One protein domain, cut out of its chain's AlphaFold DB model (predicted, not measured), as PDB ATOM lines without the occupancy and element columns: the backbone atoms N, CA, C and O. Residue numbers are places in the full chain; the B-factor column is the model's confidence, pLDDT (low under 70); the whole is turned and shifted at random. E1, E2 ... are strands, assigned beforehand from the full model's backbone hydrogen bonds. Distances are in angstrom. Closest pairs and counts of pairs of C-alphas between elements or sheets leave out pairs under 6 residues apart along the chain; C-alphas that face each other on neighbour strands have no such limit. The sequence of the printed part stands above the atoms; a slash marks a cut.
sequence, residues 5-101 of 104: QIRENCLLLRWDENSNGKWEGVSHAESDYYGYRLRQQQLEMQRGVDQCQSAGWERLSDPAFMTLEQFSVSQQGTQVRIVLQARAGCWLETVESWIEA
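Overview. This is residues 5 to 101 of the 104 residues of the protein "Type II secretory pathway, component PulJ" of Enterobacter agglomerans (UniProt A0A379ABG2). Two antiparallel sheets meet at a slant in an open V: the long edge strand E5 of a three-strand sheet crosses the turn ends of a smaller four-strand sheet, and its partners E6 and E7 spread away from that sheet. Two long stretches hold no named element: residues 15 to 32, which link E2 to E3 and loop out beyond the ends of these strands, and residues 48 to 66, which link E4 to E5 and in which residues 58 to 59 pair, antiparallel, with residues 44 to 45 of E4. The printed part has 97 residues with seven named strands, E1 to E7 in chain order, and no named helix; the class is all strand. The sheet orders are E1 - E2 - E3 - E4 and E5 - E6 - E7. The whole is compact, with a radius of gyration of the C-alphas of 14.4 A and spans of 46 by 32 by 21 A.

Arrangement. E1, residues 5 to 7, and E2, residues 10 to 14, form an antiparallel hairpin at 177 degrees, with N 5 and O 12 at 2.8 A. E2 and E3, residues 33 to 39, are an antiparallel hairpin at 171 degrees, with N 11 and O 36 at 2.8 A. E3 and E4, residues 42 to 47, form an antiparallel hairpin at 163 degrees, with N 35 and O 46 at 2.8 A. These four strands are a meander, each the antiparallel neighbour of the one before; E1 and E4 are its edge strands. Residues 44 to 45 of E4 also pair, antiparallel, with residues 58 to 59. E5, residues 67 to 76, comes near this sheet: its closest C-alphas are Val 73 to Ile 6 of E1, 6.4 A, Phe 71 to Leu 38 of E3, 6.1 A, and Leu 68 to Gln 42 of E4, 5.7 A. E5 and E6, residues 79 to 88, form a hairpin at 170 degrees, with N 72 and O 83 at 3.0 A. E6 and E7, residues 91 to 100, form a hairpin at 165 degrees, with N 84 and O 95 at 2.9 A. E5, E6 and E7 are a second meander; E6 and E7 are apart from E1, E2, E3 and E4.

Along the chain. E1 begins at C-alpha 5, (-32.554, -36.805, 28.509). E2 is 13.7 A long, E3 19.0 A and E4 16.9 A. E5 runs 27.7 A from C-alpha 67 at (-39.515, -59.816, 26.293). E6 is 29.0 A long, and E7 runs 29.4 A to C-alpha 100 at (-42.066, -36.531, 40.581).

Size, cuts and confidence. The two C-alphas farthest apart are those of Gly 21 and Cys 90, 46.6 A. The links E2 to E3 and E4 to E5 are long, with 18 and 19 residues. The printed part has no cut. Its mean pLDDT is 95.0, and no printed residue is under 70.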
ATOM      1  N   GLN A   5     -32.476 -36.710  29.963       94.94
ATOM      2  CA  GLN A   5     -32.554 -36.805  28.509       94.94
ATOM      3  C   GLN A   5     -33.402 -38.013  28.132       94.94
ATOM      4  O   GLN A   5     -33.004 -39.164  28.310       94.94
ATOM      5  N   ILE A   6     -34.566 -37.725  27.564       95.88
ATOM      6  CA  ILE A   6     -35.518 -38.724  27.094       95.88
ATOM      7  C   ILE A   6     -35.338 -38.889  25.587       95.88
ATOM      8  O   ILE A   6     -35.360 -37.911  24.836       95.88
ATOM      9  N   ARG A   7     -35.154 -40.129  25.142       96.19
ATOM     10  CA  ARG A   7     -35.063 -40.520  23.733       96.19
ATOM     11  C   ARG A   7     -35.901 -41.773  23.510       96.19
ATOM     12  O   ARG A   7     -36.316 -42.443  24.454       96.19
ATOM     13  N   GLU A   8     -36.138 -42.112  22.252       95.88
ATOM     14  CA  GLU A   8     -36.805 -43.368  21.919       95.88
ATOM     15  C   GLU A   8     -36.003 -44.556  22.472       95.88
ATOM     16  O   GLU A   8     -34.802 -44.673  22.214       95.88
ATOM     17  N   ASN A   9     -36.667 -45.414  23.254       97.06
ATOM     18  CA  ASN A   9     -36.084 -46.595  23.891       97.06
ATOM     19  C   ASN A   9     -34.847 -46.316  24.764       97.06
ATOM     20  O   ASN A   9     -34.095 -47.245  25.047       97.06
ATOM     21  N   CYS A  10     -34.601 -45.073  25.185       98.06
ATOM     22  CA  CYS A  10     -33.446 -44.734  26.006       98.06
ATOM     23  C   CYS A  10     -33.716 -43.535  26.917       98.06
ATOM     24  O   CYS A  10     -34.186 -42.485  26.481       98.06
ATOM     25  N   LEU A  11     -33.334 -43.686  28.177       97.31
ATOM     26  CA  LEU A  11     -33.339 -42.654  29.195       97.31
ATOM     27  C   LEU A  11     -31.909 -42.468  29.686       97.31
ATOM     28  O   LEU A  11     -31.281 -43.433  30.105       97.31
ATOM     29  N   LEU A  12     -31.410 -41.238  29.661       97.06
ATOM     30  CA  LEU A  12     -30.187 -40.869  30.366       97.06
ATOM     31  C   LEU A  12     -30.565 -39.855  31.432       97.06
ATOM     32  O   LEU A  12     -31.264 -38.887  31.128       97.06
ATOM     33  N   LEU A  13     -30.112 -40.056  32.659       94.38
ATOM     34  CA  LEU A  13     -30.367 -39.123  33.742       94.38
ATOM     35  C   LEU A  13     -29.152 -38.931  34.637       94.38
ATOM     36  O   LEU A  13     -28.181 -39.686  34.566       94.38
ATOM     37  N   ARG A  14     -29.232 -37.904  35.478       92.88
ATOM     38  CA  ARG A  14     -28.273 -37.653  36.538       92.88
ATOM     39  C   ARG A  14     -28.959 -37.610  37.886       92.88
ATOM     40  O   ARG A  14     -30.017 -37.003  38.006       92.88
ATOM     41  N   TRP A  15     -28.334 -38.232  38.871       89.75
ATOM     42  CA  TRP A  15     -28.809 -38.269  40.247       89.75
ATOM     43  C   TRP A  15     -27.591 -38.252  41.169       89.75
ATOM     44  O   TRP A  15     -26.760 -39.146  41.057       89.75
ATOM     45  N   ASP A  16     -27.509 -37.268  42.069       89.62
ATOM     46  CA  ASP A  16     -26.481 -37.196  43.124       89.62
ATOM     47  C   ASP A  16     -26.772 -38.258  44.198       89.62
ATOM     48  O   ASP A  16     -27.567 -38.044  45.118       89.62
ATOM     49  N   GLU A  17     -26.210 -39.458  44.028       86.75
ATOM     50  CA  GLU A  17     -26.562 -40.615  44.866       86.75
ATOM     51  C   GLU A  17     -25.998 -40.475  46.279       86.75
ATOM     52  O   GLU A  17     -26.642 -40.857  47.258       86.75
ATOM     53  N   ASN A  18     -24.808 -39.889  46.396       88.56
ATOM     54  CA  ASN A  18     -24.134 -39.707  47.677       88.56
ATOM     55  C   ASN A  18     -24.570 -38.415  48.403       88.56
ATOM     56  O   ASN A  18     -24.185 -38.208  49.557       88.56
ATOM     57  N   SER A  19     -25.398 -37.586  47.754       88.81
ATOM     58  CA  SER A  19     -25.972 -36.345  48.285       88.81
ATOM     59  C   SER A  19     -24.921 -35.334  48.757       88.81
ATOM     60  O   SER A  19     -25.131 -34.618  49.741       88.81
ATOM     61  N   ASN A  20     -23.764 -35.275  48.091       89.06
ATOM     62  CA  ASN A  20     -22.672 -34.376  48.470       89.06
ATOM     63  C   ASN A  20     -22.781 -32.974  47.828       89.06
ATOM     64  O   ASN A  20     -21.958 -32.097  48.123       89.06
ATOM     65  N   GLY A  21     -23.787 -32.750  46.974       89.12
ATOM     66  CA  GLY A  21     -24.044 -31.488  46.282       89.12
ATOM     67  C   GLY A  21     -23.142 -31.243  45.069       89.12
ATOM     68  O   GLY A  21     -23.048 -30.108  44.589       89.12
ATOM     69  N   LYS A  22     -22.445 -32.271  44.587       88.62
ATOM     70  CA  LYS A  22     -21.610 -32.266  43.385       88.62
ATOM     71  C   LYS A  22     -22.018 -33.438  42.512       88.62
ATOM     72  O   LYS A  22     -22.594 -34.405  42.981       88.62
ATOM     73  N   TRP A  23     -21.762 -33.288  41.218       90.00
ATOM     74  CA  TRP A  23     -22.072 -34.337  40.271       90.00
ATOM     75  C   TRP A  23     -20.823 -34.992  39.715       90.00
ATOM     76  O   TRP A  23     -20.004 -34.349  39.044       90.00
ATOM     77  N   GLU A  24     -20.786 -36.301  39.861       94.56
ATOM     78  CA  GLU A  24     -19.639 -37.121  39.548       94.56
ATOM     79  C   GLU A  24     -19.700 -37.539  38.077       94.56
ATOM     80  O   GLU A  24     -20.699 -38.062  37.573       94.56
ATOM     81  N   GLY A  25     -18.624 -37.253  37.341       93.69
ATOM     82  CA  GLY A  25     -18.556 -37.471  35.895       93.69
ATOM     83  C   GLY A  25     -18.627 -38.948  35.485       93.69
ATOM     84  O   GLY A  25     -18.436 -39.845  36.299       93.69
ATOM     85  N   VAL A  26     -18.856 -39.200  34.193       93.00
ATOM     86  CA  VAL A  26     -19.067 -40.544  33.609       93.00
ATOM     87  C   VAL A  26     -17.952 -41.565  33.879       93.00
ATOM     88  O   VAL A  26     -18.215 -42.757  33.945       93.00
ATOM     89  N   SER A  27     -16.705 -41.122  34.057       91.44
ATOM     90  CA  SER A  27     -15.555 -42.002  34.318       91.44
ATOM     91  C   SER A  27     -15.332 -42.316  35.800       91.44
ATOM     92  O   SER A  27     -14.359 -42.988  36.140       91.44
ATOM     93  N   HIS A  28     -16.158 -41.767  36.691       92.62
ATOM     94  CA  HIS A  28     -16.046 -41.979  38.128       92.62
ATOM     95  C   HIS A  28     -16.731 -43.294  38.530       92.62
ATOM     96  O   HIS A  28     -17.771 -43.638  37.975       92.62
ATOM     97  N   ALA A  29     -16.174 -44.030  39.498       89.38
ATOM     98  CA  ALA A  29     -16.794 -45.269  39.988       89.38
ATOM     99  C   ALA A  29     -18.182 -44.999  40.599       89.38
ATOM    100  O   ALA A  29     -19.145 -45.699  40.303       89.38
ATOM    101  N   GLU A  30     -18.291 -43.895  41.338       91.75
ATOM    102  CA  GLU A  30     -19.541 -43.363  41.884       91.75
ATOM    103  C   GLU A  30     -20.145 -42.326  40.925       91.75
ATOM    104  O   GLU A  30     -20.456 -41.216  41.334       91.75
ATOM    105  N   SER A  31     -20.179 -42.594  39.615       95.00
ATOM    106  CA  SER A  31     -20.704 -41.617  38.650       95.00
ATOM    107  C   SER A  31     -22.180 -41.339  38.907       95.00
ATOM    108  O   SER A  31     -22.958 -42.277  39.047       95.00
ATOM    109  N   ASP A  32     -22.590 -40.079  38.856       95.31
ATOM    110  CA  ASP A  32     -23.998 -39.701  39.001       95.31
ATOM    111  C   ASP A  32     -24.766 -39.802  37.684       95.31
ATOM    112  O   ASP A  32     -25.872 -39.292  37.573       95.31
ATOM    113  N   TYR A  33     -24.180 -40.411  36.651       95.94
ATOM    114  CA  TYR A  33     -24.816 -40.626  35.358       95.94
ATOM    115  C   TYR A  33     -25.391 -42.033  35.283       95.94
ATOM    116  O   TYR A  33     -24.664 -43.014  35.439       95.94
ATOM    117  N   TYR A  34     -26.668 -42.127  34.940       95.94
ATOM    118  CA  TYR A  34     -27.363 -43.391  34.743       95.94
ATOM    119  C   TYR A  34     -28.023 -43.421  33.376       95.94
ATOM    120  O   TYR A  34     -28.564 -42.426  32.892       95.94
ATOM    121  N   GLY A  35     -28.004 -44.595  32.763       97.44
ATOM    122  CA  GLY A  35     -28.700 -44.876  31.527       97.44
ATOM    123  C   GLY A  35     -29.580 -46.100  31.667       97.44
ATOM    124  O   GLY A  35     -29.183 -47.086  32.281       97.44
ATOM    125  N   TYR A  36     -30.738 -46.048  31.022       98.12
ATOM    126  CA  TYR A  36     -31.624 -47.182  30.798       98.12
ATOM    127  C   TYR A  36     -31.967 -47.236  29.320       98.12
ATOM    128  O   TYR A  36     -32.235 -46.198  28.714       98.12
ATOM    129  N   ARG A  37     -31.980 -48.422  28.720       98.31
ATOM    130  CA  ARG A  37     -32.425 -48.567  27.334       98.31
ATOM    131  C   ARG A  37     -33.119 -49.889  27.082       98.31
ATOM    132  O   ARG A  37     -32.810 -50.895  27.712       98.31
ATOM    133  N   LEU A  38     -34.013 -49.882  26.105       98.50
ATOM    134  CA  LEU A  38     -34.555 -51.088  25.510       98.50
ATOM    135  C   LEU A  38     -33.748 -51.418  24.257       98.50
ATOM    136  O   LEU A  38     -33.698 -50.643  23.302       98.50
ATOM    137  N   ARG A  39     -33.122 -52.592  24.248       97.56
ATOM    138  CA  ARG A  39     -32.369 -53.096  23.103       97.56
ATOM    139  C   ARG A  39     -32.630 -54.583  22.954       97.56
ATOM    140  O   ARG A  39     -32.541 -55.319  23.920       97.56
ATOM    141  N   GLN A  40     -32.953 -55.033  21.741       96.75
ATOM    142  CA  GLN A  40     -33.191 -56.460  21.464       96.75
ATOM    143  C   GLN A  40     -34.209 -57.102  22.431       96.75
ATOM    144  O   GLN A  40     -34.011 -58.223  22.888       96.75
ATOM    145  N   GLN A  41     -35.305 -56.390  22.728       97.81
ATOM    146  CA  GLN A  41     -36.370 -56.824  23.651       97.81
ATOM    147  C   GLN A  41     -35.909 -57.046  25.103       97.81
ATOM    148  O   GLN A  41     -36.574 -57.727  25.884       97.81
ATOM    149  N   GLN A  42     -34.773 -56.459  25.473       97.69
ATOM    150  CA  GLN A  42     -34.179 -56.528  26.797       97.69
ATOM    151  C   GLN A  42     -34.039 -55.125  27.382       97.69
ATOM    152  O   GLN A  42     -33.603 -54.198  26.694       97.69
ATOM    153  N   LEU A  43     -34.407 -54.978  28.655       98.25
ATOM    154  CA  LEU A  43     -34.076 -53.784  29.416       98.25
ATOM    155  C   LEU A  43     -32.616 -53.877  29.843       98.25
ATOM    156  O   LEU A  43     -32.183 -54.885  30.405       98.25
ATOM    157  N   GLU A  44     -31.871 -52.817  29.588       98.62
ATOM    158  CA  GLU A  44     -30.473 -52.691  29.963       98.62
ATOM    159  C   GLU A  44     -30.264 -51.419  30.790       98.62
ATOM    160  O   GLU A  44     -30.973 -50.427  30.597       98.62
ATOM    161  N   MET A  45     -29.266 -51.432  31.672       98.12
ATOM    162  CA  MET A  45     -28.814 -50.262  32.426       98.12
ATOM    163  C   MET A  45     -27.305 -50.066  32.327       98.12
ATOM    164  O   MET A  45     -26.558 -51.008  32.066       98.12
ATOM    165  N   GLN A  46     -26.844 -48.840  32.537       97.62
ATOM    166  CA  GLN A  46     -25.423 -48.539  32.687       97.62
ATOM    167  C   GLN A  46     -25.238 -47.349  33.635       97.62
ATOM    168  O   GLN A  46     -25.935 -46.345  33.514       97.62
ATOM    169  N   ARG A  47     -24.280 -47.452  34.561       95.94
ATOM    170  CA  ARG A  47     -23.769 -46.310  35.331       95.94
ATOM    171  C   ARG A  47     -22.562 -45.711  34.610       95.94
ATOM    172  O   ARG A  47     -21.796 -46.446  33.988       95.94
ATOM    173  N   GLY A  48     -22.388 -44.397  34.686       96.12
ATOM    174  CA  GLY A  48     -21.291 -43.692  34.026       96.12
ATOM    175  C   GLY A  48     -21.474 -43.564  32.515       96.12
ATOM    176  O   GLY A  48     -20.518 -43.703  31.757       96.12
ATOM    177  N   VAL A  49     -22.707 -43.327  32.055       96.69
ATOM    178  CA  VAL A  49     -23.036 -43.232  30.625       96.69
ATOM    179  C   VAL A  49     -23.734 -41.922  30.277       96.69
ATOM    180  O   VAL A  49     -24.645 -41.471  30.963       96.69
ATOM    181  N   ASP A  50     -23.346 -41.329  29.156       95.62
ATOM    182  CA  ASP A  50     -23.969 -40.133  28.583       95.62
ATOM    183  C   ASP A  50     -24.445 -40.340  27.132       95.62
ATOM    184  O   ASP A  50     -24.942 -39.406  26.495       95.62
ATOM    185  N   GLN A  51     -24.333 -41.568  26.608       95.88
ATOM    186  CA  GLN A  51     -24.713 -41.935  25.243       95.88
ATOM    187  C   GLN A  51     -25.447 -43.277  25.193       95.88
ATOM    188  O   GLN A  51     -24.930 -44.308  25.607       95.88
ATOM    189  N   CYS A  52     -26.625 -43.297  24.570       96.69
ATOM    190  CA  CYS A  52     -27.451 -44.502  24.450       96.69
ATOM    191  C   CYS A  52     -26.804 -45.633  23.637       96.69
ATOM    192  O   CYS A  52     -27.181 -46.791  23.795       96.69
ATOM    193  N   GLN A  53     -25.871 -45.317  22.734       95.94
ATOM    194  CA  GLN A  53     -25.230 -46.280  21.831       95.94
ATOM    195  C   GLN A  53     -23.888 -46.813  22.358       95.94
ATOM    196  O   GLN A  53     -23.228 -47.579  21.654       95.94
ATOM    197  N   SER A  54     -23.481 -46.448  23.578       95.25
ATOM    198  CA  SER A  54     -22.253 -46.961  24.190       95.25
ATOM    199  C   SER A  54     -22.299 -48.486  24.396       95.25
ATOM    200  O   SER A  54     -23.349 -49.143  24.322       95.25
ATOM    201  N   ALA A  55     -21.125 -49.058  24.652       95.00
ATOM    202  CA  ALA A  55     -20.955 -50.435  25.099       95.00
ATOM    203  C   ALA A  55     -20.926 -50.522  26.639       95.00
ATOM    204  O   ALA A  55     -20.879 -49.500  27.317       95.00
ATOM    205  N   GLY A  56     -20.915 -51.745  27.180       95.25
ATOM    206  CA  GLY A  56     -20.789 -51.981  28.627       95.25
ATOM    207  C   GLY A  56     -22.104 -51.908  29.405       95.25
ATOM    208  O   GLY A  56     -22.088 -51.656  30.604       95.25
ATOM    209  N   TRP A  57     -23.230 -52.112  28.724       98.19
ATOM    210  CA  TRP A  57     -24.546 -52.138  29.352       98.19
ATOM    211  C   TRP A  57     -24.793 -53.475  30.049       98.19
ATOM    212  O   TRP A  57     -24.502 -54.537  29.494       98.19
ATOM    213  N   GLU A  58     -25.352 -53.409  31.250       98.06
ATOM    214  CA  GLU A  58     -25.808 -54.553  32.026       98.06
ATOM    215  C   GLU A  58     -27.259 -54.885  31.679       98.06
ATOM    216  O   GLU A  58     -28.078 -54.004  31.428       98.06
ATOM    217  N   ARG A  59     -27.584 -56.176  31.672       97.75
ATOM    218  CA  ARG A  59     -28.915 -56.685  31.343       97.75
ATOM    219  C   ARG A  59     -29.762 -56.766  32.610       97.75
ATOM    220  O   ARG A  59     -29.389 -57.473  33.537       97.75
ATOM    221  N   LEU A  60     -30.912 -56.097  32.619       97.38
ATOM    222  CA  LEU A  60     -31.879 -56.138  33.724       97.38
ATOM    223  C   LEU A  60     -33.008 -57.149  33.513       97.38
ATOM    224  O   LEU A  60     -33.655 -57.566  34.470       97.38
ATOM    225  N   SER A  61     -33.268 -57.538  32.267       96.75
ATOM    226  CA  SER A  61     -34.235 -58.584  31.927       96.75
ATOM    227  C   SER A  61     -33.583 -59.646  31.048       96.75
ATOM    228  O   SER A  61     -32.487 -59.437  30.538       96.75
ATOM    229  N   ASP A  62     -34.238 -60.786  30.841       96.50
ATOM    230  CA  ASP A  62     -33.775 -61.827  29.920       96.50
ATOM    231  C   ASP A  62     -34.932 -62.250  28.993       96.50
ATOM    232  O   ASP A  62     -35.936 -62.785  29.482       96.50
ATOM    233  N   PRO A  63     -34.805 -62.031  27.665       96.31
ATOM    234  CA  PRO A  63     -35.797 -62.430  26.668       96.31
ATOM    235  C   PRO A  63     -36.186 -63.911  26.693       96.31
ATOM    236  O   PRO A  63     -37.259 -64.250  26.199       96.31
ATOM    237  N   ALA A  64     -35.356 -64.797  27.259       96.25
ATOM    238  CA  ALA A  64     -35.705 -66.206  27.434       96.25
ATOM    239  C   ALA A  64     -36.877 -66.418  28.412       96.25
ATOM    240  O   ALA A  64     -37.583 -67.421  28.313       96.25
ATOM    241  N   PHE A  65     -37.099 -65.475  29.332       95.62
ATOM    242  CA  PHE A  65     -38.194 -65.514  30.307       95.62
ATOM    243  C   PHE A  65     -39.271 -64.470  30.002       95.62
ATOM    244  O   PHE A  65     -40.462 -64.752  30.145       95.62
ATOM    245  N   MET A  66     -38.862 -63.268  29.590       96.62
ATOM    246  CA  MET A  66     -39.764 -62.154  29.322       96.62
ATOM    247  C   MET A  66     -39.147 -61.170  28.325       96.62
ATOM    248  O   MET A  66     -38.048 -60.656  28.539       96.62
ATOM    249  N   THR A  67     -39.889 -60.844  27.270       98.31
ATOM    250  CA  THR A  67     -39.515 -59.816  26.293       98.31
ATOM    251  C   THR A  67     -40.143 -58.484  26.662       98.31
ATOM    252  O   THR A  67     -41.359 -58.402  26.837       98.31
ATOM    253  N   LEU A  68     -39.339 -57.428  26.732       98.12
ATOM    254  CA  LEU A  68     -39.846 -56.067  26.852       98.12
ATOM    255  C   LEU A  68     -40.207 -55.552  25.447       98.12
ATOM    256  O   LEU A  68     -39.339 -55.446  24.581       98.12
ATOM    257  N   GLU A  69     -41.485 -55.271  25.204       97.38
ATOM    258  CA  GLU A  69     -41.995 -54.787  23.911       97.38
ATOM    259  C   GLU A  69     -41.985 -53.260  23.824       97.38
ATOM    260  O   GLU A  69     -41.814 -52.701  22.742       97.38
ATOM    261  N   GLN A  70     -42.131 -52.584  24.966       98.00
ATOM    262  CA  GLN A  70     -42.133 -51.129  25.042       98.00
ATOM    263  C   GLN A  70     -41.342 -50.640  26.250       98.00
ATOM    264  O   GLN A  70     -41.528 -51.128  27.365       98.00
ATOM    265  N   PHE A  71     -40.526 -49.613  26.018       98.31
ATOM    266  CA  PHE A  71     -39.973 -48.740  27.044       98.31
ATOM    267  C   PHE A  71     -40.130 -47.291  26.584       98.31
ATOM    268  O   PHE A  71     -39.409 -46.822  25.703       98.31
ATOM    269  N   SER A  72     -41.091 -46.593  27.183       97.56
ATOM    270  CA  SER A  72     -41.395 -45.203  26.854       97.56
ATOM    271  C   SER A  72     -41.265 -44.345  28.096       97.56
ATOM    272  O   SER A  72     -41.833 -44.663  29.138       97.56
ATOM    273  N   VAL A  73     -40.561 -43.228  27.964       96.81
ATOM    274  CA  VAL A  73     -40.481 -42.203  29.003       96.81
ATOM    275  C   VAL A  73     -40.997 -40.900  28.414       96.81
ATOM    276  O   VAL A  73     -40.716 -40.581  27.261       96.81
ATOM    277  N   SER A  74     -41.776 -40.154  29.185       95.50
ATOM    278  CA  SER A  74     -42.260 -38.827  28.800       95.50
ATOM    279  C   SER A  74     -42.291 -37.917  30.016       95.50
ATOM    280  O   SER A  74     -42.567 -38.384  31.117       95.50
ATOM    281  N   GLN A  75     -42.047 -36.624  29.816       92.81
ATOM    282  CA  GLN A  75     -42.061 -35.633  30.887       92.81
ATOM    283  C   GLN A  75     -43.153 -34.590  30.643       92.81
ATOM    284  O   GLN A  75     -43.284 -34.075  29.532       92.81
ATOM    285  N   GLN A  76     -43.906 -34.257  31.691       90.81
ATOM    286  CA  GLN A  76     -44.872 -33.162  31.714       90.81
ATOM    287  C   GLN A  76     -44.652 -32.322  32.977       90.81
ATOM    288  O   GLN A  76     -45.032 -32.712  34.077       90.81
ATOM    289  N   GLY A  77     -44.026 -31.151  32.826       89.56
ATOM    290  CA  GLY A  77     -43.613 -30.351  33.980       89.56
ATOM    291  C   GLY A  77     -42.598 -31.112  34.835       89.56
ATOM    292  O   GLY A  77     -41.570 -31.556  34.321       89.56
ATOM    293  N   THR A  78     -42.895 -31.280  36.123       88.00
ATOM    294  CA  THR A  78     -42.083 -32.076  37.059       88.00
ATOM    295  C   THR A  78     -42.397 -33.563  37.001       88.00
ATOM    296  O   THR A  78     -41.648 -34.357  37.547       88.00
ATOM    297  N   GLN A  79     -43.461 -33.982  36.323       91.94
ATOM    298  CA  GLN A  79     -43.839 -35.387  36.300       91.94
ATOM    299  C   GLN A  79     -43.127 -36.128  35.179       91.94
ATOM    300  O   GLN A  79     -43.152 -35.716  34.016       91.94
ATOM    301  N   VAL A  80     -42.527 -37.257  35.528       93.12
ATOM    302  CA  VAL A  80     -41.963 -38.225  34.595       93.12
ATOM    303  C   VAL A  80     -42.855 -39.454  34.601       93.12
ATOM    304  O   VAL A  80     -43.069 -40.092  35.629       93.12
ATOM    305  N   ARG A  81     -43.367 -39.795  33.424       95.94
ATOM    306  CA  ARG A  81     -44.133 -41.013  33.181       95.94
ATOM    307  C   ARG A  81     -43.230 -42.042  32.528       95.94
ATOM    308  O   ARG A  81     -42.609 -41.750  31.504       95.94
ATOM    309  N   ILE A  82     -43.207 -43.244  33.086       96.56
ATOM    310  CA  ILE A  82     -42.503 -44.404  32.546       96.56
ATOM    311  C   ILE A  82     -43.538 -45.477  32.229       96.56
ATOM    312  O   ILE A  82     -44.347 -45.837  33.081       96.56
ATOM    313  N   VAL A  83     -43.497 -45.991  31.005       98.12
ATOM    314  CA  VAL A  83     -44.337 -47.098  30.550       98.12
ATOM    315  C   VAL A  83     -43.447 -48.247  30.116       98.12
ATOM    316  O   VAL A  83     -42.564 -48.078  29.268       98.12
ATOM    317  N   LEU A  84     -43.717 -49.414  30.685       97.94
ATOM    318  CA  LEU A  84     -43.112 -50.683  30.316       97.94
ATOM    319  C   LEU A  84     -44.215 -51.625  29.854       97.94
ATOM    320  O   LEU A  84     -45.175 -51.849  30.585       97.94
ATOM    321  N   GLN A  85     -44.060 -52.203  28.669       98.44
ATOM    322  CA  GLN A  85     -44.900 -53.311  28.226       98.44
ATOM    323  C   GLN A  85     -44.025 -54.536  28.044       98.44
ATOM    324  O   GLN A  85     -42.985 -54.462  27.386       98.44
ATOM    325  N   ALA A  86     -44.436 -55.656  28.626       97.81
ATOM    326  CA  ALA A  86     -43.663 -56.882  28.597       97.81
ATOM    327  C   ALA A  86     -44.546 -58.096  28.326       97.81
ATOM    328  O   ALA A  86     -45.685 -58.171  28.791       97.81
ATOM    329  N   ARG A  87     -43.993 -59.067  27.598       98.31
ATOM    330  CA  ARG A  87     -44.620 -60.361  27.339       98.31
ATOM    331  C   ARG A  87     -43.838 -61.483  28.011       98.31
ATOM    332  O   ARG A  87     -42.637 -61.613  27.792       98.31
ATOM    333  N   ALA A  88     -44.534 -62.325  28.770       96.75
ATOM    334  CA  ALA A  88     -44.009 -63.557  29.353       96.75
ATOM    335  C   ALA A  88     -44.928 -64.728  28.968       96.75
ATOM    336  O   ALA A  88     -46.001 -64.921  29.539       96.75
ATOM    337  N   GLY A  89     -44.540 -65.500  27.950       94.19
ATOM    338  CA  GLY A  89     -45.414 -66.522  27.368       94.19
ATOM    339  C   GLY A  89     -46.675 -65.901  26.753       94.19
ATOM    340  O   GLY A  89     -46.582 -65.135  25.795       94.19
ATOM    341  N   CYS A  90     -47.852 -66.235  27.290       95.88
ATOM    342  CA  CYS A  90     -49.134 -65.665  26.861       95.88
ATOM    343  C   CYS A  90     -49.521 -64.373  27.597       95.88
ATOM    344  O   CYS A  90     -50.454 -63.696  27.168       95.88
ATOM    345  N   TRP A  91     -48.826 -64.031  28.685       96.81
ATOM    346  CA  TRP A  91     -49.110 -62.837  29.473       96.81
ATOM    347  C   TRP A  91     -48.516 -61.618  28.784       96.81
ATOM    348  O   TRP A  91     -47.328 -61.623  28.468       96.81
ATOM    349  N   LEU A  92     -49.332 -60.593  28.558       97.69
ATOM    350  CA  LEU A  92     -48.903 -59.283  28.083       97.69
ATOM    351  C   LEU A  92     -49.335 -58.259  29.124       97.69
ATOM    352  O   LEU A  92     -50.524 -57.984  29.255       97.69
ATOM    353  N   GLU A  93     -48.369 -57.695  29.835       97.56
ATOM    354  CA  GLU A  93     -48.625 -56.762  30.926       97.56
ATOM    355  C   GLU A  93     -48.042 -55.395  30.600       97.56
ATOM    356  O   GLU A  93     -46.961 -55.278  30.019       97.56
ATOM    357  N   THR A  94     -48.777 -54.349  30.970       98.19
ATOM    358  CA  THR A  94     -48.318 -52.964  30.860       98.19
ATOM    359  C   THR A  94     -48.285 -52.350  32.246       98.19
ATOM    360  O   THR A  94     -49.302 -52.299  32.933       98.19
ATOM    361  N   VAL A  95     -47.110 -51.874  32.643       97.12
ATOM    362  CA  VAL A  95     -46.902 -51.152  33.892       97.12
ATOM    363  C   VAL A  95     -46.630 -49.696  33.563       97.12
ATOM    364  O   VAL A  95     -45.798 -49.372  32.714       97.12
ATOM    365  N   GLU A  96     -47.337 -48.824  34.266       97.44
ATOM    366  CA  GLU A  96     -47.185 -47.383  34.175       97.44
ATOM    367  C   GLU A  96     -46.825 -46.829  35.549       97.44
ATOM    368  O   GLU A  96     -47.460 -47.156  36.552       97.44
ATOM    369  N   SER A  97     -45.796 -45.989  35.589       95.50
ATOM    370  CA  SER A  97     -45.361 -45.293  36.793       95.50
ATOM    371  C   SER A  97     -45.262 -43.800  36.520       95.50
ATOM    372  O   SER A  97     -44.754 -43.385  35.478       95.50
ATOM    373  N   TRP A  98     -45.748 -43.010  37.472       93.56
ATOM    374  CA  TRP A  98     -45.612 -41.561  37.502       93.56
ATOM    375  C   TRP A  98     -44.723 -41.196  38.679       93.56
ATOM    376  O   TRP A  98     -44.989 -41.605  39.808       93.56
ATOM    377  N   ILE A  99     -43.661 -40.454  38.395       90.50
ATOM    378  CA  ILE A  99     -42.628 -40.089  39.358       90.50
ATOM    379  C   ILE A  99     -42.483 -38.572  39.320       90.50
ATOM    380  O   ILE A  99     -42.397 -37.984  38.242       90.50
ATOM    381  N   GLU A 100     -42.449 -37.937  40.487       84.69
ATOM    382  CA  GLU A 100     -42.066 -36.531  40.581       84.69
ATOM    383  C   GLU A 100     -40.545 -36.410  40.436       84.69
ATOM    384  O   GLU A 100     -39.775 -37.055  41.147       84.69
ATOM    385  N   ALA A 101     -40.115 -35.570  39.501       74.44
ATOM    386  CA  ALA A 101     -38.730 -35.198  39.258       74.44
ATOM    387  C   ALA A 101     -38.234 -34.216  40.330       74.44
ATOM    388  O   ALA A 101     -37.818 -33.097  40.023       74.44
TER     389      ALA A 101